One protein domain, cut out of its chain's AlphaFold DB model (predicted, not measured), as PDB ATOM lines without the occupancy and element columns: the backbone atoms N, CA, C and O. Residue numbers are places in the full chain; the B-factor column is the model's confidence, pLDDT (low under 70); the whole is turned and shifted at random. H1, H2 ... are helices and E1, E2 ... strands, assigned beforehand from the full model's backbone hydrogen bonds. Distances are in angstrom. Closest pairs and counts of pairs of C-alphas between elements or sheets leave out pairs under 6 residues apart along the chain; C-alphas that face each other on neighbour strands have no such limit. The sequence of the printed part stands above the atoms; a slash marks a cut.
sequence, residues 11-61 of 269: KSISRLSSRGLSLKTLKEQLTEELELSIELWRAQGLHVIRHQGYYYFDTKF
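What this domain is: This is residues 11 to 61 of the 269 residues of the protein "Exonuclease RNase T and DNA polymerase III" of Sulfurimonas autotrophica (strain ATCC BAA-671 / DSM 16294 / JCM 11897 / OK10) (UniProt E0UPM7). What is the main picture? A small two-strand hairpin, E1 and E2, has three short helices loosely set to one side of it, H1 and H2 near E2 and H3 near E1, with no helix touching another, and the other side of the hairpin is bare of named helices. Residues 21 to 22, on the way from H1 to H2, pair antiparallel with residues 54 to 55 of E2. What is the make-up? The printed part has 51 residues, with three named helices and two named strands in the order H1, H2, H3, E1, E2; the sheet has the order E1 - E2, antiparallel, and the class is mixed, helices and strands. How large is it? It is compact, with a radius of gyration of the C-alphas of 10.0 A, and rounded, spanning 24 by 23 by 19 A.

Where its parts are: Where are the strands? E1 is residues 48 to 51, 9.8 A from first to last C-alpha, beginning at C-alpha 48 (-17.963, 3.017, 27.397). E2 is residues 54 to 57, 10.5 A long, ending at C-alpha 57 (-14.949, 6.545, 27.225). Where are the helices? H3, the longest, is residues 34 to 43 and measures 14.3 A. H1 is residues 11 to 16, 8.7 A long, beginning at C-alpha 11 (-8.882, 5.395, 15.016), and H2 is residues 23 to 27, 6.1 A long.

How they stand to each other: How do the strands pair? E1 and E2 form a hairpin, antiparallel, with 139 degrees between their directions. N 49 and O 56 are 2.9 A apart and N 51 and O 54 are 2.8 A apart, within hydrogen-bond range. Which helices come near the strands? The closest C-alphas of H1 and E2, those of Leu 16 and Tyr 56, are 4.2 A apart. For H3 and E1 they are those of Ile 38 and Val 48, at 6.4 A, and for H2 and E2 those of Leu 23 and Tyr 54, at 6.5 A. How do the helices stand to one another? H2 is close to H1 but not clearly touching, with the closest C-alphas, Ser 12 and Leu 26, at 7.6 A, and likewise to H3, with those of Lys 27 and Leu 34 at 6.7 A. H1 and H3 are apart. What do the helix backbones show? In H1, H2 and H3 every O i to N i+4 pair is within hydrogen-bond range.

The domain as a whole: How far does it reach? The two C-alphas farthest apart, those of Thr 31 and Phe 61, are 27.2 A apart. Are there cuts or long links? The printed part has no cut and no long link; the links H3 to E1 and E1 to E2 are tight, and those from H1 to H2 and from H2 to H3 are short. Is confidence low anywhere? No printed residue is under 70, and the mean pLDDT of the printed part is 94.8.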
ATOM      1  N   LYS A  11      -8.071   4.217  15.365       92.62
ATOM      2  CA  LYS A  11      -8.882   5.395  15.016       92.62
ATOM      3  C   LYS A  11     -10.202   5.383  15.783       92.62
ATOM      4  O   LYS A  11     -10.652   6.440  16.224       92.62
ATOM      5  N   SER A  12     -10.798   4.215  15.982       94.38
ATOM      6  CA  SER A  12     -12.010   4.031  16.780       94.38
ATOM      7  C   SER A  12     -11.746   4.291  18.261       94.38
ATOM      8  O   SER A  12     -12.476   5.069  18.876       94.38
ATOM      9  N   ILE A  13     -10.629   3.797  18.800       93.44
ATOM     10  CA  ILE A  13     -10.162   4.124  20.160       93.44
ATOM     11  C   ILE A  13      -9.956   5.636  20.328       93.44
ATOM     12  O   ILE A  13     -10.413   6.224  21.306       93.44
ATOM     13  N   SER A  14      -9.297   6.283  19.363       93.25
ATOM     14  CA  SER A  14      -9.074   7.736  19.373       93.25
ATOM     15  C   SER A  14     -10.387   8.530  19.345       93.25
ATOM     16  O   SER A  14     -10.521   9.561  20.012       93.25
ATOM     17  N   ARG A  15     -11.391   8.046  18.601       95.75
ATOM     18  CA  ARG A  15     -12.733   8.640  18.568       95.75
ATOM     19  C   ARG A  15     -13.452   8.497  19.905       95.75
ATOM     20  O   ARG A  15     -13.990   9.498  20.371       95.75
ATOM     21  N   LEU A  16     -13.407   7.322  20.536       96.25
ATOM     22  CA  LEU A  16     -13.996   7.089  21.863       96.25
ATOM     23  C   LEU A  16     -13.437   8.046  22.929       96.25
ATOM     24  O   LEU A  16     -14.190   8.513  23.776       96.25
ATOM     25  N   SER A  17     -12.151   8.407  22.861       94.88
ATOM     26  CA  SER A  17     -11.538   9.378  23.785       94.88
ATOM     27  C   SER A  17     -11.763  10.851  23.419       94.88
ATOM     28  O   SER A  17     -11.254  11.731  24.107       94.88
ATOM     29  N   SER A  18     -12.432  11.163  22.304       94.25
ATOM     30  CA  SER A  18     -12.517  12.543  21.810       94.25
ATOM     31  C   SER A  18     -13.889  12.914  21.252       94.25
ATOM     32  O   SER A  18     -14.717  13.467  21.967       94.25
ATOM     33  N   ARG A  19     -14.120  12.667  19.962       94.94
ATOM     34  CA  ARG A  19     -15.287  13.156  19.210       94.94
ATOM     35  C   ARG A  19     -16.495  12.225  19.283       94.94
ATOM     36  O   ARG A  19     -17.575  12.624  18.867       94.94
ATOM     37  N   GLY A  20     -16.313  11.022  19.811       96.31
ATOM     38  CA  GLY A  20     -17.330   9.987  19.875       96.31
ATOM     39  C   GLY A  20     -17.290   9.057  18.671       96.31
ATOM     40  O   GLY A  20     -16.890   9.431  17.563       96.31
ATOM     41  N   LEU A  21     -17.699   7.815  18.900       96.88
ATOM     42  CA  LEU A  21     -17.796   6.772  17.887       96.88
ATOM     43  C   LEU A  21     -19.269   6.488  17.584       96.88
ATOM     44  O   LEU A  21     -20.081   6.349  18.494       96.88
ATOM     45  N   SER A  22     -19.645   6.443  16.307       97.12
ATOM     46  CA  SER A  22     -21.037   6.178  15.928       97.12
ATOM     47  C   SER A  22     -21.402   4.713  16.184       97.12
ATOM     48  O   SER A  22     -20.551   3.830  16.079       97.12
ATOM     49  N   LEU A  23     -22.687   4.442  16.444       95.69
ATOM     50  CA  LEU A  23     -23.201   3.077  16.603       95.69
ATOM     51  C   LEU A  23     -22.852   2.177  15.411       95.69
ATOM     52  O   LEU A  23     -22.482   1.024  15.599       95.69
ATOM     53  N   LYS A  24     -22.973   2.719  14.192       95.19
ATOM     54  CA  LYS A  24     -22.677   1.995  12.953       95.19
ATOM     55  C   LYS A  24     -21.216   1.538  12.927       95.19
ATOM     56  O   LYS A  24     -20.967   0.349  12.800       95.19
ATOM     57  N   THR A  25     -20.275   2.467  13.111       94.50
ATOM     58  CA  THR A  25     -18.837   2.151  13.077       94.50
ATOM     59  C   THR A  25     -18.424   1.230  14.218       94.50
ATOM     60  O   THR A  25     -17.568   0.377  14.023       94.50
ATOM     61  N   LEU A  26     -19.029   1.389  15.397       93.06
ATOM     62  CA  LEU A  26     -18.771   0.508  16.529       93.06
ATOM     63  C   LEU A  26     -19.195  -0.931  16.208       93.06
ATOM     64  O   LEU A  26     -18.367  -1.829  16.282       93.06
ATOM     65  N   LYS A  27     -20.444  -1.143  15.769       93.25
ATOM     66  CA  LYS A  27     -20.973  -2.481  15.441       93.25
ATOM     67  C   LYS A  27     -20.216  -3.191  14.320       93.25
ATOM     68  O   LYS A  27     -20.141  -4.408  14.344       93.25
ATOM     69  N   GLU A  28     -19.648  -2.455  13.368       93.81
ATOM     70  CA  GLU A  28     -18.837  -3.026  12.280       93.81
ATOM     71  C   GLU A  28     -17.561  -3.738  12.773       93.81
ATOM     72  O   GLU A  28     -16.971  -4.501  12.014       93.81
ATOM     73  N   GLN A  29     -17.130  -3.502  14.018       92.69
ATOM     74  CA  GLN A  29     -15.906  -4.075  14.599       92.69
ATOM     75  C   GLN A  29     -16.168  -5.068  15.728       92.69
ATOM     76  O   GLN A  29     -15.232  -5.677  16.239       92.69
ATOM     77  N   LEU A  30     -17.425  -5.221  16.143       90.69
ATOM     78  CA  LEU A  30     -17.773  -6.134  17.218       90.69
ATOM     79  C   LEU A  30     -17.992  -7.537  16.672       90.69
ATOM     80  O   LEU A  30     -18.682  -7.730  15.672       90.69
ATOM     81  N   THR A  31     -17.418  -8.514  17.365       84.56
ATOM     82  CA  THR A  31     -17.726  -9.931  17.162       84.56
ATOM     83  C   THR A  31     -19.006 -10.328  17.890       84.56
ATOM     84  O   THR A  31     -19.781 -11.128  17.381       84.56
ATOM     85  N   GLU A  32     -19.233  -9.729  19.059       87.19
ATOM     86  CA  GLU A  32     -20.378  -9.988  19.926       87.19
ATOM     87  C   GLU A  32     -21.473  -8.928  19.768       87.19
ATOM     88  O   GLU A  32     -21.304  -7.889  19.120       87.19
ATOM     89  N   GLU A  33     -22.611  -9.154  20.427       93.88
ATOM     90  CA  GLU A  33     -23.611  -8.107  20.587       93.88
ATOM     91  C   GLU A  33     -23.010  -6.884  21.304       93.88
ATOM     92  O   GLU A  33     -22.126  -6.994  22.157       93.88
ATOM     93  N   LEU A  34     -23.504  -5.692  20.962       92.31
ATOM     94  CA  LEU A  34     -23.021  -4.432  21.521       92.31
ATOM     95  C   LEU A  34     -23.111  -4.386  23.046       92.31
ATOM     96  O   LEU A  34     -22.146  -3.981  23.687       92.31
ATOM     97  N   GLU A  35     -24.251  -4.783  23.607       93.31
ATOM     98  CA  GLU A  35     -24.467  -4.717  25.054       93.31
ATOM     99  C   GLU A  35     -23.510  -5.660  25.790       93.31
ATOM    100  O   GLU A  35     -22.838  -5.258  26.737       93.31
ATOM    101  N   LEU A  36     -23.354  -6.884  25.273       93.88
ATOM    102  CA  LEU A  36     -22.393  -7.852  25.796       93.88
ATOM    103  C   LEU A  36     -20.956  -7.325  25.702       93.88
ATOM    104  O   LEU A  36     -20.202  -7.423  26.665       93.88
ATOM    105  N   SER A  37     -20.584  -6.719  24.572       94.00
ATOM    106  CA  SER A  37     -19.254  -6.126  24.388       94.00
ATOM    107  C   SER A  37     -18.981  -5.022  25.412       94.00
ATOM    108  O   SER A  37     -17.908  -4.997  26.009       94.00
ATOM    109  N   ILE A  38     -19.949  -4.133  25.653       94.25
ATOM    110  CA  ILE A  38     -19.824  -3.046  26.635       94.25
ATOM    111  C   ILE A  38     -19.645  -3.604  28.051       94.25
ATOM    112  O   ILE A  38     -18.768  -3.134  28.777       94.25
ATOM    113  N   GLU A  39     -20.419  -4.619  28.438       94.56
ATOM    114  CA  GLU A  39     -20.299  -5.239  29.762       94.56
ATOM    115  C   GLU A  39     -18.978  -6.006  29.937       94.56
ATOM    116  O   GLU A  39     -18.338  -5.901  30.987       94.56
ATOM    117  N   LEU A  40     -18.495  -6.697  28.898       93.81
ATOM    118  CA  LEU A  40     -17.172  -7.332  28.914       93.81
ATOM    119  C   LEU A  40     -16.059  -6.294  29.096       93.81
ATOM    120  O   LEU A  40     -15.203  -6.443  29.971       93.81
ATOM    121  N   TRP A  41     -16.102  -5.194  28.341       95.06
ATOM    122  CA  TRP A  41     -15.123  -4.115  28.480       95.06
ATOM    123  C   TRP A  41     -15.167  -3.481  29.864       95.06
ATOM    124  O   TRP A  41     -14.117  -3.229  30.459       95.06
ATOM    125  N   ARG A  42     -16.367  -3.298  30.420       95.06
ATOM    126  CA  ARG A  42     -16.554  -2.799  31.781       95.06
ATOM    127  C   ARG A  42     -15.935  -3.742  32.810       95.06
ATOM    128  O   ARG A  42     -15.221  -3.276  33.692       95.06
ATOM    129  N   ALA A  43     -16.112  -5.055  32.670       94.06
ATOM    130  CA  ALA A  43     -15.456  -6.052  33.522       94.06
ATOM    131  C   ALA A  43     -13.916  -6.056  33.371       94.06
ATOM    132  O   ALA A  43     -13.178  -6.443  34.285       94.06
ATOM    133  N   GLN A  44     -13.401  -5.589  32.233       95.25
ATOM    134  CA  GLN A  44     -11.976  -5.354  31.986       95.25
ATOM    135  C   GLN A  44     -11.488  -3.967  32.446       95.25
ATOM    136  O   GLN A  44     -10.307  -3.662  32.279       95.25
ATOM    137  N   GLY A  45     -12.358  -3.155  33.057       95.50
ATOM    138  CA  GLY A  45     -12.039  -1.837  33.609       95.50
ATOM    139  C   GLY A  45     -12.200  -0.672  32.627       95.50
ATOM    140  O   GLY A  45     -11.755   0.439  32.916       95.50
ATOM    141  N   LEU A  46     -12.816  -0.901  31.463       95.62
ATOM    142  CA  LEU A  46     -13.078   0.118  30.449       95.62
ATOM    143  C   LEU A  46     -14.569   0.403  30.332       95.62
ATOM    144  O   LEU A  46     -15.332  -0.391  29.787       95.62
ATOM    145  N   HIS A  47     -14.980   1.577  30.786       95.38
ATOM    146  CA  HIS A  47     -16.371   1.976  30.716       95.38
ATOM    147  C   HIS A  47     -16.628   2.832  29.471       95.38
ATOM    148  O   HIS A  47     -16.026   3.889  29.262       95.38
ATOM    149  N   VAL A  48     -17.519   2.336  28.612       96.19
ATOM    150  CA  VAL A  48     -17.963   3.017  27.397       96.19
ATOM    151  C   VAL A  48     -19.419   3.417  27.577       96.19
ATOM    152  O   VAL A  48     -20.269   2.567  27.816       96.19
ATOM    153  N   ILE A  49     -19.713   4.707  27.434       96.56
ATOM    154  CA  ILE A  49     -21.060   5.252  27.617       96.56
ATOM    155  C   ILE A  49     -21.600   5.847  26.326       96.56
ATOM    156  O   ILE A  49     -20.848   6.319  25.468       96.56
ATOM    157  N   ARG A  50     -22.928   5.876  26.212       97.19
ATOM    158  CA  ARG A  50     -23.626   6.560  25.128       97.19
ATOM    159  C   ARG A  50     -23.967   7.991  25.538       97.19
ATOM    160  O   ARG A  50     -24.650   8.208  26.533       97.19
ATOM    161  N   HIS A  51     -23.559   8.966  24.732       96.31
ATOM    162  CA  HIS A  51     -23.877  10.379  24.920       96.31
ATOM    163  C   HIS A  51     -24.249  11.011  23.574       96.31
ATOM    164  O   HIS A  51     -23.530  10.849  22.591       96.31
ATOM    165  N   GLN A  52     -25.404  11.685  23.501       94.81
ATOM    166  CA  GLN A  52     -25.893  12.369  22.288       94.81
ATOM    167  C   GLN A  52     -25.825  11.519  20.995       94.81
ATOM    168  O   GLN A  52     -25.537  12.016  19.913       94.81
ATOM    169  N   GLY A  53     -26.090  10.211  21.099       94.88
ATOM    170  CA  GLY A  53     -26.101   9.295  19.949       94.88
ATOM    171  C   GLY A  53     -24.746   8.680  19.565       94.88
ATOM    172  O   GLY A  53     -24.723   7.811  18.693       94.88
ATOM    173  N   TYR A  54     -23.659   9.046  20.246       97.69
ATOM    174  CA  TYR A  54     -22.314   8.493  20.054       97.69
ATOM    175  C   TYR A  54     -21.827   7.761  21.308       97.69
ATOM    176  O   TYR A  54     -22.392   7.923  22.387       97.69
ATOM    177  N   TYR A  55     -20.780   6.955  21.157       97.88
ATOM    178  CA  TYR A  55     -20.112   6.235  22.239       97.88
ATOM    179  C   TYR A  55     -18.787   6.902  22.593       97.88
ATOM    180  O   TYR A  55     -18.073   7.370  21.702       97.88
ATOM    181  N   TYR A  56     -18.459   6.921  23.879       98.25
ATOM    182  CA  TYR A  56     -17.261   7.549  24.431       98.25
ATOM    183  C   TYR A  56     -16.702   6.711  25.571       98.25
ATOM    184  O   TYR A  56     -17.457   5.991  26.219       98.25
ATOM    185  N   PHE A  57     -15.417   6.872  25.878       97.75
ATOM    186  CA  PHE A  57     -14.949   6.545  27.225       97.75
ATOM    187  C   PHE A  57     -15.607   7.503  28.219       97.75
ATOM    188  O   PHE A  57     -15.654   8.711  27.976       97.75
ATOM    189  N   ASP A  58     -16.121   6.977  29.326       97.38
ATOM    190  CA  ASP A  58     -16.755   7.788  30.371       97.38
ATOM    191  C   ASP A  58     -15.803   8.842  30.955       97.38
ATOM    192  O   ASP A  58     -16.211   9.972  31.223       97.38
ATOM    193  N   THR A  59     -14.510   8.522  31.018       97.69
ATOM    194  CA  THR A  59     -13.397   9.405  31.386       97.69
ATOM    195  C   THR A  59     -13.354  10.706  30.589       97.69
ATOM    196  O   THR A  59     -12.727  11.671  31.032       97.69
ATOM    197  N   LYS A  60     -14.029  10.783  29.432       97.81
ATOM    198  CA  LYS A  60     -14.166  12.037  28.683       97.81
ATOM    199  C   LYS A  60     -15.034  13.072  29.399       97.81
ATOM    200  O   LYS A  60     -14.913  14.260  29.109       97.81
ATOM    201  N   PHE A  61     -15.893  12.626  30.307       97.75
ATOM    202  CA  PHE A  61     -16.854  13.456  31.025       97.75
ATOM    203  C   PHE A  61     -16.600  13.505  32.531       97.75
ATOM    204  O   PHE A  61     -17.153  14.377  33.189       97.75
TER     205      PHE A  61